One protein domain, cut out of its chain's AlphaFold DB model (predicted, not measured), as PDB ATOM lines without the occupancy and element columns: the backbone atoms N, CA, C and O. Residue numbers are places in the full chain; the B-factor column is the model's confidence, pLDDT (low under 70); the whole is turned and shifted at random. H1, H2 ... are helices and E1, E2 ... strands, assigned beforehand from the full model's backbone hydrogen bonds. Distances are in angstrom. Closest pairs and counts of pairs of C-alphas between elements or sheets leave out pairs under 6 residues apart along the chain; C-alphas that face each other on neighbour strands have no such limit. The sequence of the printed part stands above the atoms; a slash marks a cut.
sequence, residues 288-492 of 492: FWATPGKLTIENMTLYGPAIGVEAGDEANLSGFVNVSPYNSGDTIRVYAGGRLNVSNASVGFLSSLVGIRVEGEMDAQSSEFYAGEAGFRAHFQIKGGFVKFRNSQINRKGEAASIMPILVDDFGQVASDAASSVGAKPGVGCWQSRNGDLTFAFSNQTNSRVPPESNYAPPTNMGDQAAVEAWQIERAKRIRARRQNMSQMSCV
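Overview. This is residues 288 to 492 of the 492 residues of an uncharacterized protein of Erythrobacter sp (UniProt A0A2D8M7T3). The chain is wound in stacked turns, a solenoid walled by parallel strands: E1, E3, E5, E7, E10, E12 and E14 make one wall, and E2, E4, E6, E8, E9, E11 and E13 make a second, sharply folded one. At the end of the stack where E13 and E14 lie, an arm leads away: part of the long link after E14 runs out, residues 461 to 466 stick out as its tip, and H1 runs back. The printed part has 205 residues with fourteen named strands, E1 to E14, followed by one named helix, H1, and is mostly strand. It is compact, with a radius of gyration of the C-alphas of 18.1 A, yet elongated in outline, spanning 64 by 37 by 28 A.

Arrangement. The first sheet runs, strand beside strand, E1, residues 288 to 290, E3, 306 to 309, E5, 330 to 334, E7, 354 to 358, E10, 378 to 383, E12, 403 to 409, and E14, 431 to 433, parallel throughout. N 289 and O 306 of E1 and E3 are 2.8 A apart, within hydrogen-bond range. The second sheet is branched and twisted, with E2, residues 294 to 304, E4, 314 to 325, E6, 339 to 349, E8, 361 to 365, E9, 368 to 371, E11, 386 to 390, and E13, 413 to 416. E2 bends by 115 degrees at residue 299, E4 by 119 degrees at 319 and E6 by 113 degrees at 344. E2 and E4 are parallel, with N 297 and O 316 at 2.9 A. E4 lies on one side of E6; on the other side lie E8, beside residues 339 to 343, and E9, beside residues 346 to 349. N 340 and O 361 of E6 and E8 are 2.9 A apart, and N 347 and O 368 of E6 and E9 2.8 A. Short parallel pairings join residues 368 to 369 of E9 with residues 393 to 394, residues 393 to 394 with residues 421 to 422, and residues 421 to 422 with residues 490 to 491. The two sheets form a sandwich, two sheets face to face, with 72 pairs of C-alphas within 10 A. H1, residues 465 to 484, only grazes the second sheet with residues 481 to 484; its closest C-alphas to E13 are Gln 484 and Gln 413, 4.6 A apart. Every O i to N i+4 pair in H1 is within hydrogen-bond range.

Along the chain. E1 begins at C-alpha 288, (203.708, 225.633, 178.933). E2 is 18.4 A long, E4 19.3 A, E6 18.9 A and E12 17.6 A. H1 is 28.9 A long and ends at C-alpha 484, (184.218, 219.250, 158.480).

Size, cuts and confidence. The C-alphas farthest apart, Met 300 and Gly 463, are 64.9 A apart. The printed part has no cut. The long links are E11 to E12, E13 to E14 and E14 to H1. Mean pLDDT of the printed part is 83.2; 28 residues are under 70, among them 372 to 377 and 396 to 404.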
ATOM      1  N   PHE A 288     204.930 224.913 179.285       80.06
ATOM      2  CA  PHE A 288     203.708 225.633 178.933       80.06
ATOM      3  C   PHE A 288     203.322 226.602 180.050       80.06
ATOM      4  O   PHE A 288     203.344 226.245 181.227       80.06
ATOM      5  N   TRP A 289     202.934 227.812 179.667       87.88
ATOM      6  CA  TRP A 289     202.229 228.756 180.516       87.88
ATOM      7  C   TRP A 289     200.730 228.604 180.264       87.88
ATOM      8  O   TRP A 289     200.257 228.928 179.174       87.88
ATOM      9  N   ALA A 290     200.009 228.082 181.260       85.00
ATOM     10  CA  ALA A 290     198.549 228.103 181.272       85.00
ATOM     11  C   ALA A 290     198.083 229.554 181.411       85.00
ATOM     12  O   ALA A 290     198.488 230.242 182.353       85.00
ATOM     13  N   THR A 291     197.293 230.023 180.451       86.19
ATOM     14  CA  THR A 291     196.830 231.407 180.416       86.19
ATOM     15  C   THR A 291     195.961 231.756 181.630       86.19
ATOM     16  O   THR A 291     195.408 230.874 182.285       86.19
ATOM     17  N   PRO A 292     195.850 233.048 181.974       84.38
ATOM     18  CA  PRO A 292     194.724 233.525 182.768       84.38
ATOM     19  C   PRO A 292     193.432 233.469 181.935       84.38
ATOM     20  O   PRO A 292     193.482 233.295 180.715       84.38
ATOM     21  N   GLY A 293     192.289 233.733 182.570       76.31
ATOM     22  CA  GLY A 293     190.968 233.730 181.938       76.31
ATOM     23  C   GLY A 293     190.905 234.595 180.679       76.31
ATOM     24  O   GLY A 293     190.227 234.241 179.714       76.31
ATOM     25  N   LYS A 294     191.672 235.695 180.635       88.88
ATOM     26  CA  LYS A 294     191.941 236.415 179.386       88.88
ATOM     27  C   LYS A 294     193.399 236.844 179.241       88.88
ATOM     28  O   LYS A 294     193.880 237.680 179.999       88.88
ATOM     29  N   LEU A 295     194.075 236.373 178.199       95.38
ATOM     30  CA  LEU A 295     195.389 236.856 177.773       95.38
ATOM     31  C   LEU A 295     195.262 237.735 176.526       95.38
ATOM     32  O   LEU A 295     194.589 237.363 175.569       95.38
ATOM     33  N   THR A 296     195.945 238.875 176.496       96.69
ATOM     34  CA  THR A 296     196.116 239.699 175.292       96.69
ATOM     35  C   THR A 296     197.598 239.950 175.030       96.69
ATOM     36  O   THR A 296     198.328 240.346 175.935       96.69
ATOM     37  N   ILE A 297     198.047 239.729 173.793       96.81
ATOM     38  CA  ILE A 297     199.397 240.077 173.334       96.81
ATOM     39  C   ILE A 297     199.269 240.968 172.101       96.81
ATOM     40  O   ILE A 297     198.623 240.601 171.114       96.81
ATOM     41  N   GLU A 298     199.886 242.142 172.162       96.62
ATOM     42  CA  GLU A 298     199.791 243.167 171.129       96.62
ATOM     43  C   GLU A 298     201.178 243.729 170.791       96.62
ATOM     44  O   GLU A 298     201.900 244.161 171.686       96.62
ATOM     45  N   ASN A 299     201.536 243.775 169.503       95.50
ATOM     46  CA  ASN A 299     202.712 244.501 168.986       95.50
ATOM     47  C   ASN A 299     204.062 244.176 169.665       95.50
ATOM     48  O   ASN A 299     204.883 245.071 169.864       95.50
ATOM     49  N   MET A 300     204.328 242.917 170.023       94.75
ATOM     50  CA  MET A 300     205.568 242.542 170.711       94.75
ATOM     51  C   MET A 300     206.043 241.109 170.463       94.75
ATOM     52  O   MET A 300     205.313 240.251 169.968       94.75
ATOM     53  N   THR A 301     207.284 240.833 170.863       92.44
ATOM     54  CA  THR A 301     207.850 239.476 170.880       92.44
ATOM     55  C   THR A 301     207.862 238.889 172.291       92.44
ATOM     56  O   THR A 301     208.388 239.501 173.216       92.44
ATOM     57  N   LEU A 302     207.348 237.672 172.460       91.00
ATOM     58  CA  LEU A 302     207.432 236.903 173.700       91.00
ATOM     59  C   LEU A 302     208.412 235.731 173.531       91.00
ATOM     60  O   LEU A 302     208.149 234.782 172.788       91.00
ATOM     61  N   TYR A 303     209.535 235.785 174.241       88.06
ATOM     62  CA  TYR A 303     210.462 234.666 174.414       88.06
ATOM     63  C   TYR A 303     210.149 233.975 175.744       88.06
ATOM     64  O   TYR A 303     210.114 234.645 176.776       88.06
ATOM     65  N   GLY A 304     209.934 232.658 175.759       82.62
ATOM     66  CA  GLY A 304     209.679 231.957 177.023       82.62
ATOM     67  C   GLY A 304     209.013 230.595 176.902       82.62
ATOM     68  O   GLY A 304     209.473 229.790 176.101       82.62
ATOM     69  N   PRO A 305     208.006 230.263 177.728       82.25
ATOM     70  CA  PRO A 305     207.264 229.021 177.572       82.25
ATOM     71  C   PRO A 305     206.295 229.105 176.385       82.25
ATOM     72  O   PRO A 305     205.931 230.186 175.920       82.25
ATOM     73  N   ALA A 306     205.841 227.946 175.921       88.38
ATOM     74  CA  ALA A 306     204.692 227.850 175.033       88.38
ATOM     75  C   ALA A 306     203.425 228.368 175.726       88.38
ATOM     76  O   ALA A 306     203.301 228.280 176.947       88.38
ATOM     77  N   ILE A 307     202.463 228.872 174.958       91.94
ATOM     78  CA  ILE A 307     201.193 229.375 175.496       91.94
ATOM     79  C   ILE A 307     200.167 228.240 175.468       91.94
ATOM     80  O   ILE A 307     199.920 227.663 174.409       91.94
ATOM     81  N   GLY A 308     199.581 227.909 176.617       92.25
ATOM     82  CA  GLY A 308     198.488 226.946 176.752       92.25
ATOM     83  C   GLY A 308     197.186 227.658 177.099       92.25
ATOM     84  O   GLY A 308     197.080 228.207 178.188       92.25
ATOM     85  N   VAL A 309     196.216 227.651 176.185       92.50
ATOM     86  CA  VAL A 309     194.886 228.244 176.392       92.50
ATOM     87  C   VAL A 309     193.939 227.156 176.877       92.50
ATOM     88  O   VAL A 309     193.554 226.287 176.088       92.50
ATOM     89  N   GLU A 310     193.631 227.163 178.171       87.88
ATOM     90  CA  GLU A 310     192.863 226.110 178.840       87.88
ATOM     91  C   GLU A 310     191.346 226.292 178.660       87.88
ATOM     92  O   GLU A 310     190.863 227.255 178.059       87.88
ATOM     93  N   ALA A 311     190.566 225.326 179.145       82.25
ATOM     94  CA  ALA A 311     189.112 225.365 179.046       82.25
ATOM     95  C   ALA A 311     188.515 226.569 179.800       82.25
ATOM     96  O   ALA A 311     188.672 226.678 181.012       82.25
ATOM     97  N   GLY A 312     187.764 227.419 179.092       76.00
ATOM     98  CA  GLY A 312     187.182 228.647 179.644       76.00
ATOM     99  C   GLY A 312     188.059 229.892 179.492       76.00
ATOM    100  O   GLY A 312     187.545 230.994 179.684       76.00
ATOM    101  N   ASP A 313     189.321 229.733 179.084       85.56
ATOM    102  CA  ASP A 313     190.239 230.844 178.849       85.56
ATOM    103  C   ASP A 313     190.140 231.383 177.418       85.56
ATOM    104  O   ASP A 313     189.800 230.671 176.460       85.56
ATOM    105  N   GLU A 314     190.530 232.647 177.260       88.75
ATOM    106  CA  GLU A 314     190.639 233.303 175.965       88.75
ATOM    107  C   GLU A 314     192.003 233.977 175.767       88.75
ATOM    108  O   GLU A 314     192.406 234.840 176.543       88.75
ATOM    109  N   ALA A 315     192.689 233.662 174.669       95.19
ATOM    110  CA  ALA A 315     193.879 234.383 174.226       95.19
ATOM    111  C   ALA A 315     193.571 235.253 172.999       95.19
ATOM    112  O   ALA A 315     192.951 234.797 172.039       95.19
ATOM    113  N   ASN A 316     194.040 236.498 173.010       96.31
ATOM    114  CA  ASN A 316     193.833 237.492 171.963       96.31
ATOM    115  C   ASN A 316     195.178 237.991 171.430       96.31
ATOM    116  O   ASN A 316     195.980 238.535 172.187       96.31
ATOM    117  N   LEU A 317     195.420 237.831 170.130       97.44
ATOM    118  CA  LEU A 317     196.645 238.281 169.462       97.44
ATOM    119  C   LEU A 317     196.316 239.356 168.421       97.44
ATOM    120  O   LEU A 317     195.427 239.156 167.586       97.44
ATOM    121  N   SER A 318     197.040 240.476 168.450       94.69
ATOM    122  CA  SER A 318     196.829 241.598 167.522       94.69
ATOM    123  C   SER A 318     198.118 242.348 167.183       94.69
ATOM    124  O   SER A 318     199.084 242.329 167.946       94.69
ATOM    125  N   GLY A 319     198.149 242.997 166.015       93.56
ATOM    126  CA  GLY A 319     199.354 243.668 165.537       93.56
ATOM    127  C   GLY A 319     200.500 242.685 165.284       93.56
ATOM    128  O   GLY A 319     200.275 241.542 164.896       93.56
ATOM    129  N   PHE A 320     201.745 243.099 165.479       92.06
ATOM    130  CA  PHE A 320     202.879 242.179 165.345       92.06
ATOM    131  C   PHE A 320     203.045 241.319 166.604       92.06
ATOM    132  O   PHE A 320     203.198 241.859 167.692       92.06
ATOM    133  N   VAL A 321     203.043 239.991 166.482       93.44
ATOM    134  CA  VAL A 321     203.232 239.080 167.621       93.44
ATOM    135  C   VAL A 321     204.190 237.959 167.250       93.44
ATOM    136  O   VAL A 321     203.855 237.073 166.475       93.44
ATOM    137  N   ASN A 322     205.367 237.927 167.860       90.50
ATOM    138  CA  ASN A 322     206.266 236.779 167.735       90.50
ATOM    139  C   ASN A 322     206.251 235.965 169.020       90.50
ATOM    140  O   ASN A 322     206.376 236.531 170.103       90.50
ATOM    141  N   VAL A 323     206.188 234.640 168.910       88.69
ATOM    142  CA  VAL A 323     206.311 233.752 170.071       88.69
ATOM    143  C   VAL A 323     207.424 232.735 169.826       88.69
ATOM    144  O   VAL A 323     207.417 231.986 168.844       88.69
ATOM    145  N   SER A 324     208.398 232.727 170.734       85.50
ATOM    146  CA  SER A 324     209.597 231.889 170.674       85.50
ATOM    147  C   SER A 324     209.709 231.046 171.939       85.50
ATOM    148  O   SER A 324     210.304 231.491 172.930       85.50
ATOM    149  N   PRO A 325     209.092 229.854 171.968       79.88
ATOM    150  CA  PRO A 325     209.208 228.994 173.122       79.88
ATOM    151  C   PRO A 325     210.600 228.346 173.226       79.88
ATOM    152  O   PRO A 325     211.199 227.956 172.220       79.88
ATOM    153  N   TYR A 326     211.103 228.148 174.443       71.00
ATOM    154  CA  TYR A 326     212.296 227.337 174.684       71.00
ATOM    155  C   TYR A 326     211.926 225.849 174.754       71.00
ATOM    156  O   TYR A 326     211.266 225.408 175.695       71.00
ATOM    157  N   ASN A 327     212.401 225.058 173.785       65.56
ATOM    158  CA  ASN A 327     212.331 223.589 173.795       65.56
ATOM    159  C   ASN A 327     210.914 222.989 173.937       65.56
ATOM    160  O   ASN A 327     210.750 221.941 174.563       65.56
ATOM    161  N   SER A 328     209.882 223.617 173.367       63.56
ATOM    162  CA  SER A 328     208.529 223.047 173.327       63.56
ATOM    163  C   SER A 328     208.221 222.385 171.978       63.56
ATOM    164  O   SER A 328     208.764 222.751 170.933       63.56
ATOM    165  N   GLY A 329     207.317 221.400 171.995       74.25
ATOM    166  CA  GLY A 329     206.756 220.839 170.763       74.25
ATOM    167  C   GLY A 329     205.854 221.836 170.026       74.25
ATOM    168  O   GLY A 329     205.957 221.949 168.804       74.25
ATOM    169  N   ASP A 330     205.035 222.586 170.777       85.62
ATOM    170  CA  ASP A 330     204.070 223.561 170.255       85.62
ATOM    171  C   ASP A 330     204.404 224.995 170.710       85.62
ATOM    172  O   ASP A 330     204.850 225.173 171.841       85.62
ATOM    173  N   THR A 331     204.166 226.020 169.879       89.38
ATOM    174  CA  THR A 331     204.254 227.438 170.302       89.38
ATOM    175  C   THR A 331     202.994 227.902 171.023       89.38
ATOM    176  O   THR A 331     203.088 228.448 172.123       89.38
ATOM    177  N   ILE A 332     201.823 227.674 170.432       92.94
ATOM    178  CA  ILE A 332     200.529 227.914 171.074       92.94
ATOM    179  C   ILE A 332     199.719 226.623 171.009       92.94
ATOM    180  O   ILE A 332     199.581 226.020 169.943       92.94
ATOM    181  N   ARG A 333     199.153 226.209 172.138       94.06
ATOM    182  CA  ARG A 333     198.205 225.102 172.224       94.06
ATOM    183  C   ARG A 333     196.888 225.601 172.790       94.06
ATOM    184  O   ARG A 333     196.851 226.132 173.891       94.06
ATOM    185  N   VAL A 334     195.812 225.397 172.044       94.94
ATOM    186  CA  VAL A 334     194.443 225.688 172.474       94.94
ATOM    187  C   VAL A 334     193.794 224.374 172.867       94.94
ATOM    188  O   VAL A 334     193.555 223.534 171.999       94.94
ATOM    189  N   TYR A 335     193.541 224.168 174.153       91.06
ATOM    190  CA  TYR A 335     192.897 222.962 174.661       91.06
ATOM    191  C   TYR A 335     191.389 222.976 174.398       91.06
ATOM    192  O   TYR A 335     190.803 224.014 174.085       91.06
ATOM    193  N   ALA A 336     190.747 221.812 174.502       85.81
ATOM    194  CA  ALA A 336     189.299 221.703 174.341       85.81
ATOM    195  C   ALA A 336     188.566 222.637 175.325       85.81
ATOM    196  O   ALA A 336     188.786 222.569 176.530       85.81
ATOM    197  N   GLY A 337     187.692 223.502 174.802       79.44
ATOM    198  CA  GLY A 337     186.983 224.528 175.579       79.44
ATOM    199  C   GLY A 337     187.727 225.861 175.736       79.44
ATOM    200  O   GLY A 337     187.128 226.803 176.249       79.44
ATOM    201  N   GLY A 338     188.990 225.957 175.313       85.69
ATOM    202  CA  GLY A 338     189.738 227.213 175.231       85.69
ATOM    203  C   GLY A 338     189.549 227.911 173.886       85.69
ATOM    204  O   GLY A 338     189.186 227.273 172.887       85.69
ATOM    205  N   ARG A 339     189.811 229.223 173.845       91.62
ATOM    206  CA  ARG A 339     189.600 230.046 172.646       91.62
ATOM    207  C   ARG A 339     190.792 230.938 172.303       91.62
ATOM    208  O   ARG A 339     191.263 231.714 173.124       91.62
ATOM    209  N   LEU A 340     191.225 230.897 171.045       97.38
ATOM    210  CA  LEU A 340     192.236 231.794 170.487       97.38
ATOM    211  C   LEU A 340     191.622 232.719 169.430       97.38
ATOM    212  O   LEU A 340     191.170 232.266 168.380       97.38
ATOM    213  N   ASN A 341     191.661 234.024 169.667       96.44
ATOM    214  CA  ASN A 341     191.292 235.036 168.684       96.44
ATOM    215  C   ASN A 341     192.557 235.709 168.140       96.44
ATOM    216  O   ASN A 341     193.372 236.240 168.892       96.44
ATOM    217  N   VAL A 342     192.713 235.726 166.820       96.50
ATOM    218  CA  VAL A 342     193.816 236.402 166.133       96.50
ATOM    219  C   VAL A 342     193.208 237.423 165.183       96.50
ATOM    220  O   VAL A 342     192.499 237.053 164.252       96.50
ATOM    221  N   SER A 343     193.438 238.715 165.411       94.00
ATOM    222  CA  SER A 343     192.784 239.763 164.622       94.00
ATOM    223  C   SER A 343     193.755 240.856 164.219       94.00
ATOM    224  O   SER A 343     194.434 241.420 165.072       94.00
ATOM    225  N   ASN A 344     193.801 241.163 162.918       93.00
ATOM    226  CA  ASN A 344     194.695 242.179 162.354       93.00
ATOM    227  C   ASN A 344     196.140 241.973 162.832       93.00
ATOM    228  O   ASN A 344     196.784 242.901 163.322       93.00
ATOM    229  N   ALA A 345     196.601 240.720 162.774       93.44
ATOM    230  CA  ALA A 345     197.838 240.300 163.418       93.44
ATOM    231  C   ALA A 345     198.821 239.671 162.433       93.44
ATOM    232  O   ALA A 345     198.415 238.930 161.541       93.44
ATOM    233  N   SER A 346     200.107 239.916 162.649       92.38
ATOM    234  CA  SER A 346     201.228 239.255 161.993       92.38
ATOM    235  C   SER A 346     201.919 238.376 163.027       92.38
ATOM    236  O   SER A 346     202.586 238.891 163.923       92.38
ATOM    237  N   VAL A 347     201.675 237.064 162.966       91.56
ATOM    238  CA  VAL A 347     202.090 236.108 163.997       91.56
ATOM    239  C   VAL A 347     203.277 235.268 163.525       91.56
ATOM    240  O   VAL A 347     203.145 234.452 162.609       91.56
ATOM    241  N   GLY A 348     204.425 235.441 164.177       88.19
ATOM    242  CA  GLY A 348     205.655 234.714 163.874       88.19
ATOM    243  C   GLY A 348     205.971 233.589 164.861       88.19
ATOM    244  O   GLY A 348     205.917 233.776 166.079       88.19
ATOM    245  N   PHE A 349     206.375 232.430 164.337       85.19
ATOM    246  CA  PHE A 349     206.865 231.290 165.126       85.19
ATOM    247  C   PHE A 349     208.377 231.142 164.953       85.19
ATOM    248  O   PHE A 349     208.846 230.902 163.841       85.19
ATOM    249  N   LEU A 350     209.142 231.295 166.034       75.12
ATOM    250  CA  LEU A 350     210.605 231.387 165.949       75.12
ATOM    251  C   LEU A 350     211.338 230.062 166.230       75.12
ATOM    252  O   LEU A 350     212.461 229.909 165.770       75.12
ATOM    253  N   SER A 351     210.732 229.100 166.943       71.12
ATOM    254  CA  SER A 351     211.490 227.946 167.475       71.12
ATOM    255  C   SER A 351     210.734 226.612 167.669       71.12
ATOM    256  O   SER A 351     211.359 225.644 168.104       71.12
ATOM    257  N   SER A 352     209.436 226.485 167.340       69.94
ATOM    258  CA  SER A 352     208.635 225.248 167.562       69.94
ATOM    259  C   SER A 352     208.227 224.442 166.306       69.94
ATOM    260  O   SER A 352     207.830 224.984 165.275       69.94
ATOM    261  N   LEU A 353     208.302 223.108 166.366       74.44
ATOM    262  CA  LEU A 353     207.904 222.259 165.227       74.44
ATOM    263  C   LEU A 353     206.416 222.416 164.874       74.44
ATOM    264  O   LEU A 353     206.030 222.248 163.713       74.44
ATOM    265  N   VAL A 354     205.580 222.724 165.865       83.94
ATOM    266  CA  VAL A 354     204.149 223.002 165.718       83.94
ATOM    267  C   VAL A 354     203.922 224.467 166.093       83.94
ATOM    268  O   VAL A 354     204.063 224.841 167.253       83.94
ATOM    269  N   GLY A 355     203.540 225.304 165.128       87.38
ATOM    270  CA  GLY A 355     203.261 226.716 165.407       87.38
ATOM    271  C   GLY A 355     202.027 226.854 166.298       87.38
ATOM    272  O   GLY A 355     202.092 227.411 167.393       87.38
ATOM    273  N   ILE A 356     200.909 226.271 165.859       91.62
ATOM    274  CA  ILE A 356     199.661 226.255 166.628       91.62
ATOM    275  C   ILE A 356     199.051 224.854 166.612       91.62
ATOM    276  O   ILE A 356     198.882 224.260 165.545       91.62
ATOM    277  N   ARG A 357     198.678 224.355 167.795       93.06
ATOM    278  CA  ARG A 357     197.826 223.175 167.985       93.06
ATOM    279  C   ARG A 357     196.446 223.611 168.482       93.06
ATOM    280  O   ARG A 357     196.367 224.292 169.499       93.06
ATOM    281  N   VAL A 358     195.370 223.184 167.821       94.25
ATOM    282  CA  VAL A 358     193.989 223.548 168.190       94.25
ATOM    283  C   VAL A 358     193.139 222.314 168.486       94.25
ATOM    284  O   VAL A 358     192.810 221.546 167.584       94.25
ATOM    285  N   GLU A 359     192.760 222.153 169.750       93.38
ATOM    286  CA  GLU A 359     191.762 221.201 170.266       93.38
ATOM    287  C   GLU A 359     190.456 221.915 170.676       93.38
ATOM    288  O   GLU A 359     189.396 221.296 170.688       93.38
ATOM    289  N   GLY A 360     190.528 223.217 170.984       90.38
ATOM    290  CA  GLY A 360     189.386 224.105 171.229       90.38
ATOM    291  C   GLY A 360     188.969 224.899 169.990       90.38
ATOM    292  O   GLY A 360     188.778 224.332 168.912       90.38
ATOM    293  N   GLU A 361     188.835 226.215 170.140       91.38
ATOM    294  CA  GLU A 361     188.402 227.116 169.068       91.38
ATOM    295  C   GLU A 361     189.474 228.140 168.692       91.38
ATOM    296  O   GLU A 361     190.129 228.730 169.551       91.38
ATOM    297  N   MET A 362     189.620 228.397 167.393       96.00
ATOM    298  CA  MET A 362     190.451 229.480 166.877       96.00
ATOM    299  C   MET A 362     189.707 230.277 165.802       96.00
ATOM    300  O   MET A 362     189.221 229.704 164.827       96.00
ATOM    301  N   ASP A 363     189.676 231.603 165.937       93.06
ATOM    302  CA  ASP A 363     189.189 232.526 164.904       93.06
ATOM    303  C   ASP A 363     190.311 233.491 164.510       93.06
ATOM    304  O   ASP A 363     190.789 234.277 165.327       93.06
ATOM    305  N   ALA A 364     190.743 233.408 163.254       94.44
ATOM    306  CA  ALA A 364     191.725 234.295 162.654       94.44
ATOM    307  C   ALA A 364     191.053 235.203 161.622       94.44
ATOM    308  O   ALA A 364     190.399 234.724 160.693       94.44
ATOM    309  N   GLN A 365     191.246 236.514 161.762       93.81
ATOM    310  CA  GLN A 365     190.669 237.520 160.881       93.81
ATOM    311  C   GLN A 365     191.703 238.569 160.467       93.81
ATOM    312  O   GLN A 365     192.227 239.291 161.315       93.81
ATOM    313  N   SER A 366     191.902 238.735 159.157       94.44
ATOM    314  CA  SER A 366     192.856 239.696 158.588       94.44
ATOM    315  C   SER A 366     194.260 239.506 159.166       94.44
ATOM    316  O   SER A 366     194.914 240.464 159.567       94.44
ATOM    317  N   SER A 367     194.698 238.251 159.259       93.75
ATOM    318  CA  SER A 367     195.933 237.875 159.955       93.75
ATOM    319  C   SER A 367     196.891 237.123 159.047       93.75
ATOM    320  O   SER A 367     196.456 236.318 158.225       93.75
ATOM    321  N   GLU A 368     198.187 237.327 159.239       91.94
ATOM    322  CA  GLU A 368     199.246 236.554 158.599       91.94
ATOM    323  C   GLU A 368     200.009 235.715 159.628       91.94
ATOM    324  O   GLU A 368     200.215 236.134 160.764       91.94
ATOM    325  N   PHE A 369     200.428 234.520 159.222       89.94
ATOM    326  CA  PHE A 369     201.229 233.606 160.029       89.94
ATOM    327  C   PHE A 369     202.502 233.242 159.267       89.94
ATOM    328  O   PHE A 369     202.423 232.864 158.096       89.94
ATOM    329  N   TYR A 370     203.668 233.313 159.904       84.56
ATOM    330  CA  TYR A 370     204.958 233.016 159.263       84.56
ATOM    331  C   TYR A 370     205.937 232.351 160.240       84.56
ATOM    332  O   TYR A 370     205.786 232.431 161.459       84.56
ATOM    333  N   ALA A 371     206.927 231.628 159.717       78.31
ATOM    334  CA  ALA A 371     208.038 231.174 160.545       78.31
ATOM    335  C   ALA A 371     209.081 232.290 160.573       78.31
ATOM    336  O   ALA A 371     209.489 232.771 159.517       78.31
ATOM    337  N   GLY A 372     209.493 232.718 161.762       67.62
ATOM    338  CA  GLY A 372     210.392 233.861 161.907       67.62
ATOM    339  C   GLY A 372     211.860 233.550 161.593       67.62
ATOM    340  O   GLY A 372     212.648 234.478 161.442       67.62
ATOM    341  N   GLU A 373     212.229 232.272 161.444       67.38
ATOM    342  CA  GLU A 373     213.576 231.854 161.040       67.38
ATOM    343  C   GLU A 373     213.574 231.120 159.690       67.38
ATOM    344  O   GLU A 373     212.775 230.215 159.426       67.38
ATOM    345  N   ALA A 374     214.507 231.499 158.812       58.16
ATOM    346  CA  ALA A 374     214.644 230.899 157.490       58.16
ATOM    347  C   ALA A 374     214.996 229.404 157.591       58.16
ATOM    348  O   ALA A 374     215.970 229.013 158.226       58.16
ATOM    349  N   GLY A 375     214.212 228.555 156.921       55.25
ATOM    350  CA  GLY A 375     214.414 227.100 156.921       55.25
ATOM    351  C   GLY A 375     213.764 226.367 158.097       55.25
ATOM    352  O   GLY A 375     213.673 225.135 158.050       55.25
ATOM    353  N   PHE A 376     213.247 227.105 159.080       63.78
ATOM    354  CA  PHE A 376     212.409 226.553 160.129       63.78
ATOM    355  C   PHE A 376     211.101 225.998 159.553       63.78
ATOM    356  O   PHE A 376     210.666 226.437 158.489       63.78
ATOM    357  N   ARG A 377     210.520 224.981 160.204       64.69
ATOM    358  CA  ARG A 377     209.322 224.265 159.738       64.69
ATOM    359  C   ARG A 377     208.301 224.134 160.863       64.69
ATOM    360  O   ARG A 377     208.293 223.123 161.558       64.69
ATOM    361  N   ALA A 378     207.431 225.129 161.004       70.06
ATOM    362  CA  ALA A 378     206.268 225.056 161.890       70.06
ATOM    363  C   ALA A 378     205.064 224.492 161.119       70.06
ATOM    364  O   ALA A 378     204.886 224.852 159.961       70.06
ATOM    365  N   HIS A 379     204.223 223.641 161.711       78.00
ATOM    366  CA  HIS A 379     202.925 223.262 161.121       78.00
ATOM    367  C   HIS A 379     201.744 223.739 161.967       78.00
ATOM    368  O   HIS A 379     201.875 223.944 163.174       78.00
ATOM    369  N   PHE A 380     200.592 223.897 161.316       86.81
ATOM    370  CA  PHE A 380     199.301 224.090 161.974       86.81
ATOM    371  C   PHE A 380     198.658 222.727 162.197       86.81
ATOM    372  O   PHE A 380     198.424 222.009 161.229       86.81
ATOM    373  N   GLN A 381     198.363 222.372 163.445       89.69
ATOM    374  CA  GLN A 381     197.735 221.098 163.782       89.69
ATOM    375  C   GLN A 381     196.351 221.313 164.391       89.69
ATOM    376  O   GLN A 381     196.211 221.955 165.426       89.69
ATOM    377  N   ILE A 382     195.321 220.737 163.782       90.50
ATOM    378  CA  ILE A 382     193.930 220.853 164.228       90.50
ATOM    379  C   ILE A 382     193.504 219.477 164.707       90.50
ATOM    380  O   ILE A 382     193.350 218.569 163.899       90.50
ATOM    381  N   LYS A 383     193.368 219.310 166.019       89.31
ATOM    382  CA  LYS A 383     193.165 218.020 166.676       89.31
ATOM    383  C   LYS A 383     191.808 218.000 167.376       89.31
ATOM    384  O   LYS A 383     191.707 218.289 168.560       89.31
ATOM    385  N   GLY A 384     190.747 217.725 166.622       83.81
ATOM    386  CA  GLY A 384     189.370 217.724 167.140       83.81
ATOM    387  C   GLY A 384     188.737 219.103 167.385       83.81
ATOM    388  O   GLY A 384     187.535 219.158 167.632       83.81
ATOM    389  N   GLY A 385     189.503 220.193 167.272       86.75
ATOM    390  CA  GLY A 385     189.014 221.567 167.430       86.75
ATOM    391  C   GLY A 385     188.362 222.165 166.179       86.75
ATOM    392  O   GLY A 385     188.269 221.524 165.126       86.75
ATOM    393  N   PHE A 386     187.941 223.425 166.288       88.00
ATOM    394  CA  PHE A 386     187.371 224.218 165.198       88.00
ATOM    395  C   PHE A 386     188.237 225.442 164.905       88.00
ATOM    396  O   PHE A 386     188.502 226.256 165.787       88.00
ATOM    397  N   VAL A 387     188.653 225.591 163.647       92.56
ATOM    398  CA  VAL A 387     189.441 226.739 163.193       92.56
ATOM    399  C   VAL A 387     188.714 227.478 162.083       92.56
ATOM    400  O   VAL A 387     188.255 226.876 161.109       92.56
ATOM    401  N   LYS A 388     188.657 228.801 162.202       92.94
ATOM    402  CA  LYS A 388     188.071 229.697 161.212       92.94
ATOM    403  C   LYS A 388     189.095 230.722 160.737       92.94
ATOM    404  O   LYS A 388     189.678 231.427 161.550       92.94
ATOM    405  N   PHE A 389     189.261 230.839 159.424       93.00
ATOM    406  CA  PHE A 389     190.106 231.849 158.780       93.00
ATOM    407  C   PHE A 389     189.256 232.826 157.961       93.00
ATOM    408  O   PHE A 389     188.387 232.418 157.192       93.00
ATOM    409  N   ARG A 390     189.488 234.127 158.115       93.81
ATOM    410  CA  ARG A 390     188.802 235.178 157.357       93.81
ATOM    411  C   ARG A 390     189.821 236.178 156.857       93.81
ATOM    412  O   ARG A 390     190.418 236.876 157.668       93.81
ATOM    413  N   ASN A 391     190.011 236.276 155.544       93.88
ATOM    414  CA  ASN A 391     191.041 237.125 154.951       93.88
ATOM    415  C   ASN A 391     192.432 236.887 155.590       93.88
ATOM    416  O   ASN A 391     193.159 237.832 155.886       93.88
ATOM    417  N   SER A 392     192.775 235.625 155.870       92.38
ATOM    418  CA  SER A 392     194.002 235.263 156.590       92.38
ATOM    419  C   SER A 392     194.961 234.456 155.725       92.38
ATOM    420  O   SER A 392     194.549 233.660 154.884       92.38
ATOM    421  N   GLN A 393     196.259 234.629 155.961       89.81
ATOM    422  CA  GLN A 393     197.313 233.980 155.189       89.81
ATOM    423  C   GLN A 393     198.211 233.148 156.098       89.81
ATOM    424  O   GLN A 393     198.763 233.650 157.072       89.81
ATOM    425  N   ILE A 394     198.384 231.875 155.764       87.75
ATOM    426  CA  ILE A 394     199.419 231.031 156.354       87.75
ATOM    427  C   ILE A 394     200.580 230.997 155.372       87.75
ATOM    428  O   ILE A 394     200.392 230.593 154.227       87.75
ATOM    429  N   ASN A 395     201.765 231.368 155.853       80.25
ATOM    430  CA  ASN A 395     202.973 231.658 155.090       80.25
ATOM    431  C   ASN A 395     202.887 232.984 154.311       80.25
ATOM    432  O   ASN A 395     201.997 233.192 153.485       80.25
ATOM    433  N   ARG A 396     203.838 233.891 154.573       66.62
ATOM    434  CA  ARG A 396     203.857 235.235 153.987       66.62
ATOM    435  C   ARG A 396     204.076 235.170 152.476       66.62
ATOM    436  O   ARG A 396     204.934 234.438 151.977       66.62
ATOM    437  N   LYS A 397     203.314 235.970 151.731       54.81
ATOM    438  CA  LYS A 397     203.428 236.068 150.272       54.81
ATOM    439  C   LYS A 397     204.851 236.481 149.864       54.81
ATOM    440  O   LYS A 397     205.280 237.589 150.163       54.81
ATOM    441  N   GLY A 398     205.549 235.608 149.135       54.72
ATOM    442  CA  GLY A 398     206.895 235.864 148.604       54.72
ATOM    443  C   GLY A 398     208.049 235.232 149.392       54.72
ATOM    444  O   GLY A 398     209.185 235.308 148.931       54.72
ATOM    445  N   GLU A 399     207.782 234.570 150.520       61.31
ATOM    446  CA  GLU A 399     208.797 233.831 151.280       61.31
ATOM    447  C   GLU A 399     208.768 232.329 150.939       61.31
ATOM    448  O   GLU A 399     207.706 231.731 150.734       61.31
ATOM    449  N   ALA A 400     209.947 231.700 150.850       54.69
ATOM    450  CA  ALA A 400     210.058 230.263 150.610       54.69
ATOM    451  C   ALA A 400     209.382 229.508 151.762       54.69
ATOM    452  O   ALA A 400     209.859 229.604 152.889       54.69
ATOM    453  N   ALA A 401     208.302 228.770 151.472       55.62
ATOM    454  CA  ALA A 401     207.378 228.247 152.481       55.62
ATOM    455  C   ALA A 401     208.075 227.598 153.683       55.62
ATOM    456  O   ALA A 401     208.567 226.471 153.613       55.62
ATOM    457  N   SER A 402     208.155 228.347 154.777       60.25
ATOM    458  CA  SER A 402     208.764 227.941 156.042       60.25
ATOM    459  C   SER A 402     207.704 227.412 157.010       60.25
ATOM    460  O   SER A 402     208.007 226.658 157.926       60.25
ATOM    461  N   ILE A 403     206.425 227.685 156.754       61.31
ATOM    462  CA  ILE A 403     205.323 226.983 157.411       61.31
ATOM    463  C   ILE A 403     204.888 225.781 156.559       61.31
ATOM    464  O   ILE A 403     204.698 225.872 155.348       61.31
ATOM    465  N   MET A 404     204.804 224.625 157.214       65.00
ATOM    466  CA  MET A 404     204.313 223.341 156.713       65.00
ATOM    467  C   MET A 404     202.770 223.296 156.711       65.00
ATOM    468  O   MET A 404     202.139 224.095 157.401       65.00
ATOM    469  N   PRO A 405     202.148 222.374 155.948       72.94
ATOM    470  CA  PRO A 405     200.698 222.306 155.743       72.94
ATOM    471  C   PRO A 405     199.832 222.297 157.002       72.94
ATOM    472  O   PRO A 405     200.280 221.937 158.092       72.94
ATOM    473  N   ILE A 406     198.547 222.603 156.803       85.88
ATOM    474  CA  ILE A 406     197.516 222.342 157.806       85.88
ATOM    475  C   ILE A 406     197.351 220.829 157.930       85.88
ATOM    476  O   ILE A 406     196.932 220.154 156.985       85.88
ATOM    477  N   LEU A 407     197.694 220.314 159.104       86.00
ATOM    478  CA  LEU A 407     197.509 218.932 159.503       86.00
ATOM    479  C   LEU A 407     196.226 218.829 160.323       86.00
ATOM    480  O   LEU A 407     196.114 219.463 161.372       86.00
ATOM    481  N   VAL A 408     195.273 218.026 159.861       84.56
ATOM    482  CA  VAL A 408     194.059 217.739 160.628       84.56
ATOM    483  C   VAL A 408     194.079 216.306 161.132       84.56
ATOM    484  O   VAL A 408     194.304 215.353 160.380       84.56
ATOM    485  N   ASP A 409     193.870 216.216 162.439       83.31
ATOM    486  CA  ASP A 409     193.823 215.011 163.239       83.31
ATOM    487  C   ASP A 409     192.457 214.949 163.944       83.31
ATOM    488  O   ASP A 409     191.846 215.969 164.290       83.31
ATOM    489  N   ASP A 410     192.003 213.729 164.227       72.50
ATOM    490  CA  ASP A 410     190.726 213.466 164.893       72.50
ATOM    491  C   ASP A 410     189.543 214.122 164.146       72.50
ATOM    492  O   ASP A 410     189.537 214.186 162.926       72.50
ATOM    493  N   PHE A 411     188.479 214.561 164.822       75.44
ATOM    494  CA  PHE A 411     187.305 215.151 164.158       75.44
ATOM    495  C   PHE A 411     187.422 216.662 163.913       75.44
ATOM    496  O   PHE A 411     186.407 217.362 163.960       75.44
ATOM    497  N   GLY A 412     188.638 217.152 163.656       83.00
ATOM    498  CA  GLY A 412     188.925 218.572 163.472       83.00
ATOM    499  C   GLY A 412     188.120 219.211 162.337       83.00
ATOM    500  O   GLY A 412     187.714 218.553 161.378       83.00
ATOM    501  N   GLN A 413     187.857 220.510 162.463       85.50
ATOM    502  CA  GLN A 413     187.039 221.268 161.521       85.50
ATOM    503  C   GLN A 413     187.733 222.560 161.097       85.50
ATOM    504  O   GLN A 413     188.330 223.259 161.915       85.50
ATOM    505  N   VAL A 414     187.615 222.890 159.811       88.25
ATOM    506  CA  VAL A 414     188.226 224.082 159.211       88.25
ATOM    507  C   VAL A 414     187.201 224.819 158.367       88.25
ATOM    508  O   VAL A 414     186.613 224.249 157.447       88.25
ATOM    509  N   ALA A 415     187.026 226.105 158.644       89.31
ATOM    510  CA  ALA A 415     186.233 227.025 157.845       89.31
ATOM    511  C   ALA A 415     187.115 228.166 157.338       89.31
ATOM    512  O   ALA A 415     187.956 228.681 158.073       89.31
ATOM    513  N   SER A 416     186.914 228.595 156.096       89.94
ATOM    514  CA  SER A 416     187.585 229.792 155.597       89.94
ATOM    515  C   SER A 416     186.837 230.472 154.462       89.94
ATOM    516  O   SER A 416     186.022 229.847 153.780       89.94
ATOM    517  N   ASP A 417     187.116 231.759 154.264       89.38
ATOM    518  CA  ASP A 417     186.664 232.500 153.089       89.38
ATOM    519  C   ASP A 417     187.628 232.364 151.899       89.38
ATOM    520  O   ASP A 417     188.762 231.899 152.021       89.38
ATOM    521  N   ALA A 418     187.162 232.780 150.720       88.00
ATOM    522  CA  ALA A 418     187.950 232.750 149.489       88.00
ATOM    523  C   ALA A 418     189.119 233.755 149.470       88.00
ATOM    524  O   ALA A 418     189.954 233.691 148.572       88.00
ATOM    525  N   ALA A 419     189.162 234.700 150.416       90.12
ATOM    526  CA  ALA A 419     190.253 235.665 150.550       90.12
ATOM    527  C   ALA A 419     191.443 235.095 151.341       90.12
ATOM    528  O   ALA A 419     192.522 235.684 151.345       90.12
ATOM    529  N   SER A 420     191.251 233.959 152.014       90.44
ATOM    530  CA  SER A 420     192.283 233.304 152.806       90.44
ATOM    531  C   SER A 420     193.179 232.400 151.943       90.44
ATOM    532  O   SER A 420     192.728 231.808 150.960       90.44
ATOM    533  N   SER A 421     194.446 232.228 152.324       87.81
ATOM    534  CA  SER A 421     195.403 231.399 151.574       87.81
ATOM    535  C   SER A 421     196.389 230.648 152.465       87.81
ATOM    536  O   SER A 421     196.756 231.125 153.535       87.81
ATOM    537  N   VAL A 422     196.856 229.487 152.006       86.38
ATOM    538  CA  VAL A 422     197.958 228.732 152.619       86.38
ATOM    539  C   VAL A 422     199.062 228.594 151.583       86.38
ATOM    540  O   VAL A 422     198.791 228.155 150.471       86.38
ATOM    541  N   GLY A 423     200.288 228.965 151.934       80.19
ATOM    542  CA  GLY A 423     201.462 228.705 151.111       80.19
ATOM    543  C   GLY A 423     202.065 227.335 151.409       80.19
ATOM    544  O   GLY A 423     202.182 226.953 152.575       80.19
ATOM    545  N   ALA A 424     202.497 226.613 150.376       72.81
ATOM    546  CA  ALA A 424     203.260 225.375 150.537       72.81
ATOM    547  C   ALA A 424     204.504 225.340 149.643       72.81
ATOM    548  O   ALA A 424     204.617 226.041 148.640       72.81
ATOM    549  N   LYS A 425     205.484 224.505 150.009       70.12
ATOM    550  CA  LYS A 425     206.639 224.266 149.133       70.12
ATOM    551  C   LYS A 425     206.180 223.527 147.870       70.12
ATOM    552  O   LYS A 425     205.331 222.642 147.984       70.12
ATOM    553  N   PRO A 426     206.794 223.781 146.699       67.81
ATOM    554  CA  PRO A 426     206.529 222.994 145.499       67.81
ATOM    555  C   PRO A 426     206.620 221.486 145.774       67.81
ATOM    556  O   PRO A 426     207.591 221.015 146.369       67.81
ATOM    557  N   GLY A 427     205.597 220.735 145.363       66.94
ATOM    558  CA  GLY A 427     205.498 219.287 145.592       66.94
ATOM    559  C   GLY A 427     204.970 218.871 146.973       66.94
ATOM    560  O   GLY A 427     204.757 217.681 147.197       66.94
ATOM    561  N   VAL A 428     204.714 219.817 147.882       70.88
ATOM    562  CA  VAL A 428     204.048 219.584 149.171       70.88
ATOM    563  C   VAL A 428     202.635 220.160 149.090       70.88
ATOM    564  O   VAL A 428     202.459 221.319 148.740       70.88
ATOM    565  N   GLY A 429     201.612 219.359 149.393       74.62
ATOM    566  CA  GLY A 429     200.241 219.876 149.482       74.62
ATOM    567  C   GLY A 429     200.066 220.763 150.715       74.62
ATOM    568  O   GLY A 429     200.661 220.468 151.746       74.62
ATOM    569  N   CYS A 430     199.223 221.799 150.636       79.88
ATOM    570  CA  CYS A 430     198.871 222.664 151.776       79.88
ATOM    571  C   CYS A 430     198.036 221.969 152.865       79.88
ATOM    572  O   CYS A 430     197.844 222.526 153.946       79.88
ATOM    573  N   TRP A 431     197.545 220.762 152.583       79.75
ATOM    574  CA  TRP A 431     196.569 220.047 153.395       79.75
ATOM    575  C   TRP A 431     197.053 218.625 153.645       79.75
ATOM    576  O   TRP A 431     197.457 217.931 152.709       79.75
ATOM    577  N   GLN A 432     197.003 218.185 154.897       79.31
ATOM    578  CA  GLN A 432     197.337 216.824 155.292       79.31
ATOM    579  C   GLN A 432     196.311 216.298 156.293       79.31
ATOM    580  O   GLN A 432     195.800 217.033 157.133       79.31
ATOM    581  N   SER A 433     196.026 215.004 156.189       75.81
ATOM    582  CA  SER A 433     195.118 214.280 157.076       75.81
ATOM    583  C   SER A 433     195.895 213.153 157.747       75.81
ATOM    584  O   SER A 433     196.598 212.416 157.047       75.81
ATOM    585  N   ARG A 434     195.801 213.000 159.072       73.06
ATOM    586  CA  ARG A 434     196.521 211.943 159.808       73.06
ATOM    587  C   ARG A 434     195.578 210.875 160.352       73.06
ATOM    588  O   ARG A 434     194.410 211.123 160.623       73.06
ATOM    589  N   ASN A 435     196.118 209.670 160.554       64.25
ATOM    590  CA  ASN A 435     195.509 208.594 161.347       64.25
ATOM    591  C   ASN A 435     194.070 208.201 160.953       64.25
ATOM    592  O   ASN A 435     193.277 207.807 161.801       64.25
ATOM    593  N   GLY A 436     193.735 208.271 159.663       55.88
ATOM    594  CA  GLY A 436     192.412 207.883 159.172       55.88
ATOM    595  C   GLY A 436     191.342 208.972 159.271       55.88
ATOM    596  O   GLY A 436     190.188 208.684 158.943       55.88
ATOM    597  N   ASP A 437     191.699 210.206 159.652       65.38
ATOM    598  CA  ASP A 437     190.823 211.357 159.430       65.38
ATOM    599  C   ASP A 437     190.675 211.624 157.920       65.38
ATOM    600  O   ASP A 437     191.582 211.391 157.115       65.38
ATOM    601  N   LEU A 438     189.492 212.074 157.524       66.50
ATOM    602  CA  LEU A 438     189.025 212.202 156.149       66.50
ATOM    603  C   LEU A 438     188.879 213.657 155.719       66.50
ATOM    604  O   LEU A 438     188.647 213.907 154.536       66.50
ATOM    605  N   THR A 439     189.015 214.600 156.656       71.19
ATOM    606  CA  THR A 439     188.710 216.024 156.478       71.19
ATOM    607  C   THR A 439     189.373 216.623 155.230       71.19
ATOM    608  O   THR A 439     188.722 217.359 154.482       71.19
ATOM    609  N   PHE A 440     190.620 216.231 154.936       74.12
ATOM    610  CA  PHE A 440     191.373 216.695 153.761       74.12
ATOM    611  C   PHE A 440     191.854 215.587 152.817       74.12
ATOM    612  O   PHE A 440     192.470 215.879 151.794       74.12
ATOM    613  N   ALA A 441     191.542 214.318 153.097       72.94
ATOM    614  CA  ALA A 441     191.992 213.187 152.275       72.94
ATOM    615  C   ALA A 441     191.465 213.228 150.824       72.94
ATOM    616  O   ALA A 441     192.024 212.583 149.941       72.94
ATOM    617  N   PHE A 442     190.393 213.986 150.575       71.50
ATOM    618  CA  PHE A 442     189.748 214.124 149.265       71.50
ATOM    619  C   PHE A 442     189.947 215.503 148.619       71.50
ATOM    620  O   PHE A 442     189.375 215.775 147.561       71.50
ATOM    621  N   SER A 443     190.712 216.383 149.267       75.75
ATOM    622  CA  SER A 443     191.092 217.692 148.736       75.75
ATOM    623  C   SER A 443     192.188 217.531 147.678       75.75
ATOM    624  O   SER A 443     192.903 216.529 147.661       75.75
ATOM    625  N   ASN A 444     192.332 218.498 146.772       68.88
ATOM    626  CA  ASN A 444     193.403 218.472 145.774       68.88
ATOM    627  C   ASN A 444     194.536 219.438 146.164       68.88
ATOM    628  O   ASN A 444     194.457 220.156 147.160       68.88
ATOM    629  N   GLN A 445     195.620 219.445 145.383       66.56
ATOM    630  CA  GLN A 445     196.800 220.262 145.689       66.56
ATOM    631  C   GLN A 445     196.543 221.773 145.609       66.56
ATOM    632  O   GLN A 445     197.310 222.527 146.186       66.56
ATOM    633  N   THR A 446     195.497 222.225 144.912       66.12
ATOM    634  CA  THR A 446     195.240 223.653 144.663       66.12
ATOM    635  C   THR A 446     194.120 224.224 145.532       66.12
ATOM    636  O   THR A 446     194.102 225.422 145.813       66.12
ATOM    637  N   ASN A 447     193.189 223.386 145.982       67.25
ATOM    638  CA  ASN A 447     192.002 223.790 146.713       67.25
ATOM    639  C   ASN A 447     191.721 222.824 147.871       67.25
ATOM    640  O   ASN A 447     191.691 221.602 147.707       67.25
ATOM    641  N   SER A 448     191.451 223.401 149.041       72.69
ATOM    642  CA  SER A 448     190.990 222.658 150.214       72.69
ATOM    643  C   SER A 448     189.651 221.963 149.979       72.69
ATOM    644  O   SER A 448     189.372 220.967 150.635       72.69
ATOM    645  N   ARG A 449     188.815 222.428 149.049       75.06
ATOM    646  CA  ARG A 449     187.449 221.927 148.886       75.06
ATOM    647  C   ARG A 449     187.396 220.499 148.336       75.06
ATOM    648  O   ARG A 449     187.863 220.224 147.232       75.06
ATOM    649  N   VAL A 450     186.708 219.616 149.060       80.06
ATOM    650  CA  VAL A 450     186.349 218.281 148.564       80.06
ATOM    651  C   VAL A 450     185.355 218.422 147.392       80.06
ATOM    652  O   VAL A 450     184.307 219.062 147.568       80.06
ATOM    653  N   PRO A 451     185.646 217.852 146.205       83.06
ATOM    654  CA  PRO A 451     184.765 217.910 145.039       83.06
ATOM    655  C   PRO A 451     183.322 217.433 145.312       83.06
ATOM    656  O   PRO A 451     183.088 216.618 146.211       83.06
ATOM    657  N   PRO A 452     182.320 217.912 144.547       85.94
ATOM    658  CA  PRO A 452     180.945 217.427 144.671       85.94
ATOM    659  C   PRO A 452     180.835 215.942 144.284       85.94
ATOM    660  O   PRO A 452     181.620 215.454 143.476       85.94
ATOM    661  N   GLU A 453     179.825 215.222 144.807       87.19
ATOM    662  CA  GLU A 453     179.656 213.780 144.501       87.19
ATOM    663  C   GLU A 453     179.517 213.490 143.005       87.19
ATOM    664  O   GLU A 453     179.901 212.414 142.568       87.19
ATOM    665  N   SER A 454     179.021 214.446 142.213       88.19
ATOM    666  CA  SER A 454     178.922 214.327 140.753       88.19
ATOM    667  C   SER A 454     180.265 214.071 140.063       88.19
ATOM    668  O   SER A 454     180.280 213.597 138.934       88.19
ATOM    669  N   ASN A 455     181.383 214.385 140.723       87.50
ATOM    670  CA  ASN A 455     182.724 214.187 140.181       87.50
ATOM    671  C   ASN A 455     183.261 212.767 140.423       87.50
ATOM    672  O   ASN A 455     184.340 212.439 139.933       87.50
ATOM    673  N   TYR A 456     182.539 211.931 141.173       88.06
ATOM    674  CA  TYR A 456     182.946 210.567 141.497       88.06
ATOM    675  C   TYR A 456     182.026 209.575 140.792       88.06
ATOM    676  O   TYR A 456     180.818 209.544 141.035       88.06
ATOM    677  N   ALA A 457     182.601 208.743 139.926       86.62
ATOM    678  CA  ALA A 457     181.839 207.720 139.227       86.62
ATOM    679  C   ALA A 457     181.339 206.641 140.214       86.62
ATOM    680  O   ALA A 457     182.100 206.216 141.093       86.62
ATOM    681  N   PRO A 458     180.077 206.190 140.102       87.31
ATOM    682  CA  PRO A 458     179.615 204.981 140.776       87.31
ATOM    683  C   PRO A 458     180.281 203.725 140.175       87.31
ATOM    684  O   PRO A 458     180.851 203.801 139.080       87.31
ATOM    685  N   PRO A 459     180.214 202.563 140.854       88.56
ATOM    686  CA  PRO A 459     180.698 201.302 140.303       88.56
ATOM    687  C   PRO A 459     180.023 200.995 138.963       88.56
ATOM    688  O   PRO A 459     178.813 201.164 138.814       88.56
ATOM    689  N   THR A 460     180.794 200.516 137.987       87.31
ATOM    690  CA  THR A 460     180.282 200.174 136.649       87.31
ATOM    691  C   THR A 460     179.437 198.900 136.646       87.31
ATOM    692  O   THR A 460     178.542 198.767 135.817       87.31
ATOM    693  N   ASN A 461     179.685 197.979 137.584       85.50
ATOM    694  CA  ASN A 461     178.886 196.774 137.779       85.50
ATOM    695  C   ASN A 461     178.116 196.851 139.102       85.50
ATOM    696  O   ASN A 461     178.633 196.502 140.160       85.50
ATOM    697  N   MET A 462     176.856 197.275 139.028       82.25
ATOM    698  CA  MET A 462     175.965 197.363 140.192       82.25
ATOM    699  C   MET A 462     175.556 195.989 140.756       82.25
ATOM    700  O   MET A 462     174.934 195.935 141.812       82.25
ATOM    701  N   GLY A 463     175.886 194.887 140.069       83.81
ATOM    702  CA  GLY A 463     175.684 193.520 140.556       83.81
ATOM    703  C   GLY A 463     176.792 193.013 141.486       83.81
ATOM    704  O   GLY A 463     176.603 191.992 142.141       83.81
ATOM    705  N   ASP A 464     177.930 193.710 141.571       92.81
ATOM    706  CA  ASP A 464     178.985 193.413 142.544       92.81
ATOM    707  C   ASP A 464     178.691 194.139 143.865       92.81
ATOM    708  O   ASP A 464     178.995 195.322 144.044       92.81
ATOM    709  N   GLN A 465     178.072 193.417 144.799       91.19
ATOM    710  CA  GLN A 465     177.652 193.969 146.084       91.19
ATOM    711  C   GLN A 465     178.831 194.512 146.909       91.19
ATOM    712  O   GLN A 465     178.693 195.556 147.546       91.19
ATOM    713  N   ALA A 466     180.006 193.875 146.842       90.50
ATOM    714  CA  ALA A 466     181.187 194.333 147.569       90.50
ATOM    715  C   ALA A 466     181.700 195.672 147.013       90.50
ATOM    716  O   ALA A 466     182.045 196.578 147.777       90.50
ATOM    717  N   ALA A 467     181.690 195.839 145.686       88.81
ATOM    718  CA  ALA A 467     182.051 197.104 145.046       88.81
ATOM    719  C   ALA A 467     181.065 198.236 145.392       88.81
ATOM    720  O   ALA A 467     181.479 199.377 145.623       88.81
ATOM    721  N   VAL A 468     179.766 197.930 145.468       89.94
ATOM    722  CA  VAL A 468     178.731 198.896 145.871       89.94
ATOM    723  C   VAL A 468     178.897 199.318 147.333       89.94
ATOM    724  O   VAL A 468     178.863 200.515 147.626       89.94
ATOM    725  N   GLU A 469     179.114 198.371 148.247       91.19
ATOM    726  CA  GLU A 469     179.334 198.653 149.672       91.19
ATOM    727  C   GLU A 469     180.589 199.508 149.892       91.19
ATOM    728  O   GLU A 469     180.523 200.540 150.568       91.19
ATOM    729  N   ALA A 470     181.706 199.159 149.245       87.88
ATOM    730  CA  ALA A 470     182.936 199.947 149.296       87.88
ATOM    731  C   ALA A 470     182.720 201.387 148.797       87.88
ATOM    732  O   ALA A 470     183.171 202.347 149.427       87.88
ATOM    733  N   TRP A 471     181.969 201.564 147.705       89.00
ATOM    734  CA  TRP A 471     181.658 202.893 147.183       89.00
ATOM    735  C   TRP A 471     180.779 203.720 148.131       89.00
ATOM    736  O   TRP A 471     181.029 204.916 148.301       89.00
ATOM    737  N   GLN A 472     179.777 203.114 148.781       90.00
ATOM    738  CA  GLN A 472     178.933 203.813 149.762       90.00
ATOM    739  C   GLN A 472     179.728 204.247 150.997       90.00
ATOM    740  O   GLN A 472     179.514 205.355 151.495       90.00
ATOM    741  N   ILE A 473     180.675 203.421 151.457       87.75
ATOM    742  CA  ILE A 473     181.602 203.785 152.536       87.75
ATOM    743  C   ILE A 473     182.401 205.024 152.126       87.75
ATOM    744  O   ILE A 473     182.379 206.030 152.833       87.75
ATOM    745  N   GLU A 474     183.038 205.011 150.953       87.19
ATOM    746  CA  GLU A 474     183.808 206.160 150.461       87.19
ATOM    747  C   GLU A 474     182.941 207.410 150.240       87.19
ATOM    748  O   GLU A 474     183.354 208.531 150.543       87.19
ATOM    749  N   ARG A 475     181.696 207.244 149.787       89.44
ATOM    750  CA  ARG A 475     180.727 208.343 149.674       89.44
ATOM    751  C   ARG A 475     180.384 208.955 151.029       89.44
ATOM    752  O   ARG A 475     180.373 210.179 151.159       89.44
ATOM    753  N   ALA A 476     180.130 208.138 152.050       86.44
ATOM    754  CA  ALA A 476     179.869 208.626 153.403       86.44
ATOM    755  C   ALA A 476     181.073 209.408 153.955       86.44
ATOM    756  O   ALA A 476     180.900 210.486 154.531       86.44
ATOM    757  N   LYS A 477     182.293 208.919 153.699       84.31
ATOM    758  CA  LYS A 477     183.546 209.596 154.055       84.31
ATOM    759  C   LYS A 477     183.672 210.976 153.401       84.31
ATOM    760  O   LYS A 477     183.940 211.951 154.098       84.31
ATOM    761  N   ARG A 478     183.397 211.100 152.096       87.31
ATOM    762  CA  ARG A 478     183.415 212.389 151.374       87.31
ATOM    763  C   ARG A 478     182.341 213.368 151.842       87.31
ATOM    764  O   ARG A 478     182.601 214.567 151.935       87.31
ATOM    765  N   ILE A 479     181.129 212.887 152.130       84.94
ATOM    766  CA  ILE A 479     180.050 213.719 152.693       84.94
ATOM    767  C   ILE A 479     180.479 214.286 154.047       84.94
ATOM    768  O   ILE A 479     180.277 215.471 154.307       84.94
ATOM    769  N   ARG A 480     181.080 213.450 154.897       82.94
ATOM    770  CA  ARG A 480     181.601 213.860 156.199       82.94
ATOM    771  C   ARG A 480     182.721 214.893 156.054       82.94
ATOM    772  O   ARG A 480     182.623 215.960 156.653       82.94
ATOM    773  N   ALA A 481     183.706 214.617 155.199       82.88
ATOM    774  CA  ALA A 481     184.806 215.532 154.913       82.88
ATOM    775  C   ALA A 481     184.293 216.908 154.460       82.88
ATOM    776  O   ALA A 481     184.722 217.920 154.994       82.88
ATOM    777  N   ARG A 482     183.284 216.966 153.577       84.44
ATOM    778  CA  ARG A 482     182.644 218.231 153.153       84.44
ATOM    779  C   ARG A 482     181.963 219.015 154.276       84.44
ATOM    780  O   ARG A 482     181.802 220.221 154.139       84.44
ATOM    781  N   ARG A 483     181.515 218.353 155.347       82.38
ATOM    782  CA  ARG A 483     180.928 219.028 156.518       82.38
ATOM    783  C   ARG A 483     182.001 219.575 157.455       82.38
ATOM    784  O   ARG A 483     181.793 220.626 158.040       82.38
ATOM    785  N   GLN A 484     183.115 218.861 157.597       80.12
ATOM    786  CA  GLN A 484     184.218 219.250 158.480       80.12
ATOM    787  C   GLN A 484     185.154 220.276 157.828       80.12
ATOM    788  O   GLN A 484     185.713 221.133 158.504       80.12
ATOM    789  N   ASN A 485     185.292 220.217 156.507       83.31
ATOM    790  CA  ASN A 485     186.105 221.115 155.708       83.31
ATOM    791  C   ASN A 485     185.208 222.042 154.882       83.31
ATOM    792  O   ASN A 485     184.816 221.746 153.751       83.31
ATOM    793  N   MET A 486     184.898 223.183 155.483       82.69
ATOM    794  CA  MET A 486     184.176 224.298 154.873       82.69
ATOM    795  C   MET A 486     185.148 225.374 154.364       82.69
ATOM    796  O   MET A 486     184.781 226.541 154.236       82.69
ATOM    797  N   SER A 487     186.404 224.997 154.121       82.19
ATOM    798  CA  SER A 487     187.467 225.908 153.718       82.19
ATOM    799  C   SER A 487     187.351 226.277 152.233       82.19
ATOM    800  O   SER A 487     187.093 225.424 151.379       82.19
ATOM    801  N   GLN A 488     187.530 227.561 151.927       83.94
ATOM    802  CA  GLN A 488     187.694 228.109 150.577       83.94
ATOM    803  C   GLN A 488     189.121 228.624 150.325       83.94
ATOM    804  O   GLN A 488     189.378 229.222 149.282       83.94
ATOM    805  N   MET A 489     190.046 228.370 151.254       85.00
ATOM    806  CA  MET A 489     191.439 228.783 151.145       85.00
ATOM    807  C   MET A 489     192.107 228.221 149.894       85.00
ATOM    808  O   MET A 489     192.070 227.007 149.647       85.00
ATOM    809  N   SER A 490     192.792 229.100 149.164       84.06
ATOM    810  CA  SER A 490     193.663 228.719 148.053       84.06
ATOM    811  C   SER A 490     194.997 228.179 148.565       84.06
ATOM    812  O   SER A 490     195.594 228.774 149.466       84.06
ATOM    813  N   CYS A 491     195.486 227.095 147.961       82.12
ATOM    814  CA  CYS A 491     196.873 226.664 148.131       82.12
ATOM    815  C   CYS A 491     197.754 227.400 147.112       82.12
ATOM    816  O   CYS A 491     197.463 227.333 145.914       82.12
ATOM    817  N   VAL A 492     198.764 228.131 147.594       79.31
ATOM    818  CA  VAL A 492     199.632 229.028 146.803       79.31
ATOM    819  C   VAL A 492     201.069 228.528 146.768       79.31
ATOM    820  O   VAL A 492     201.575 228.098 147.833       79.31
TER     821      VAL A 492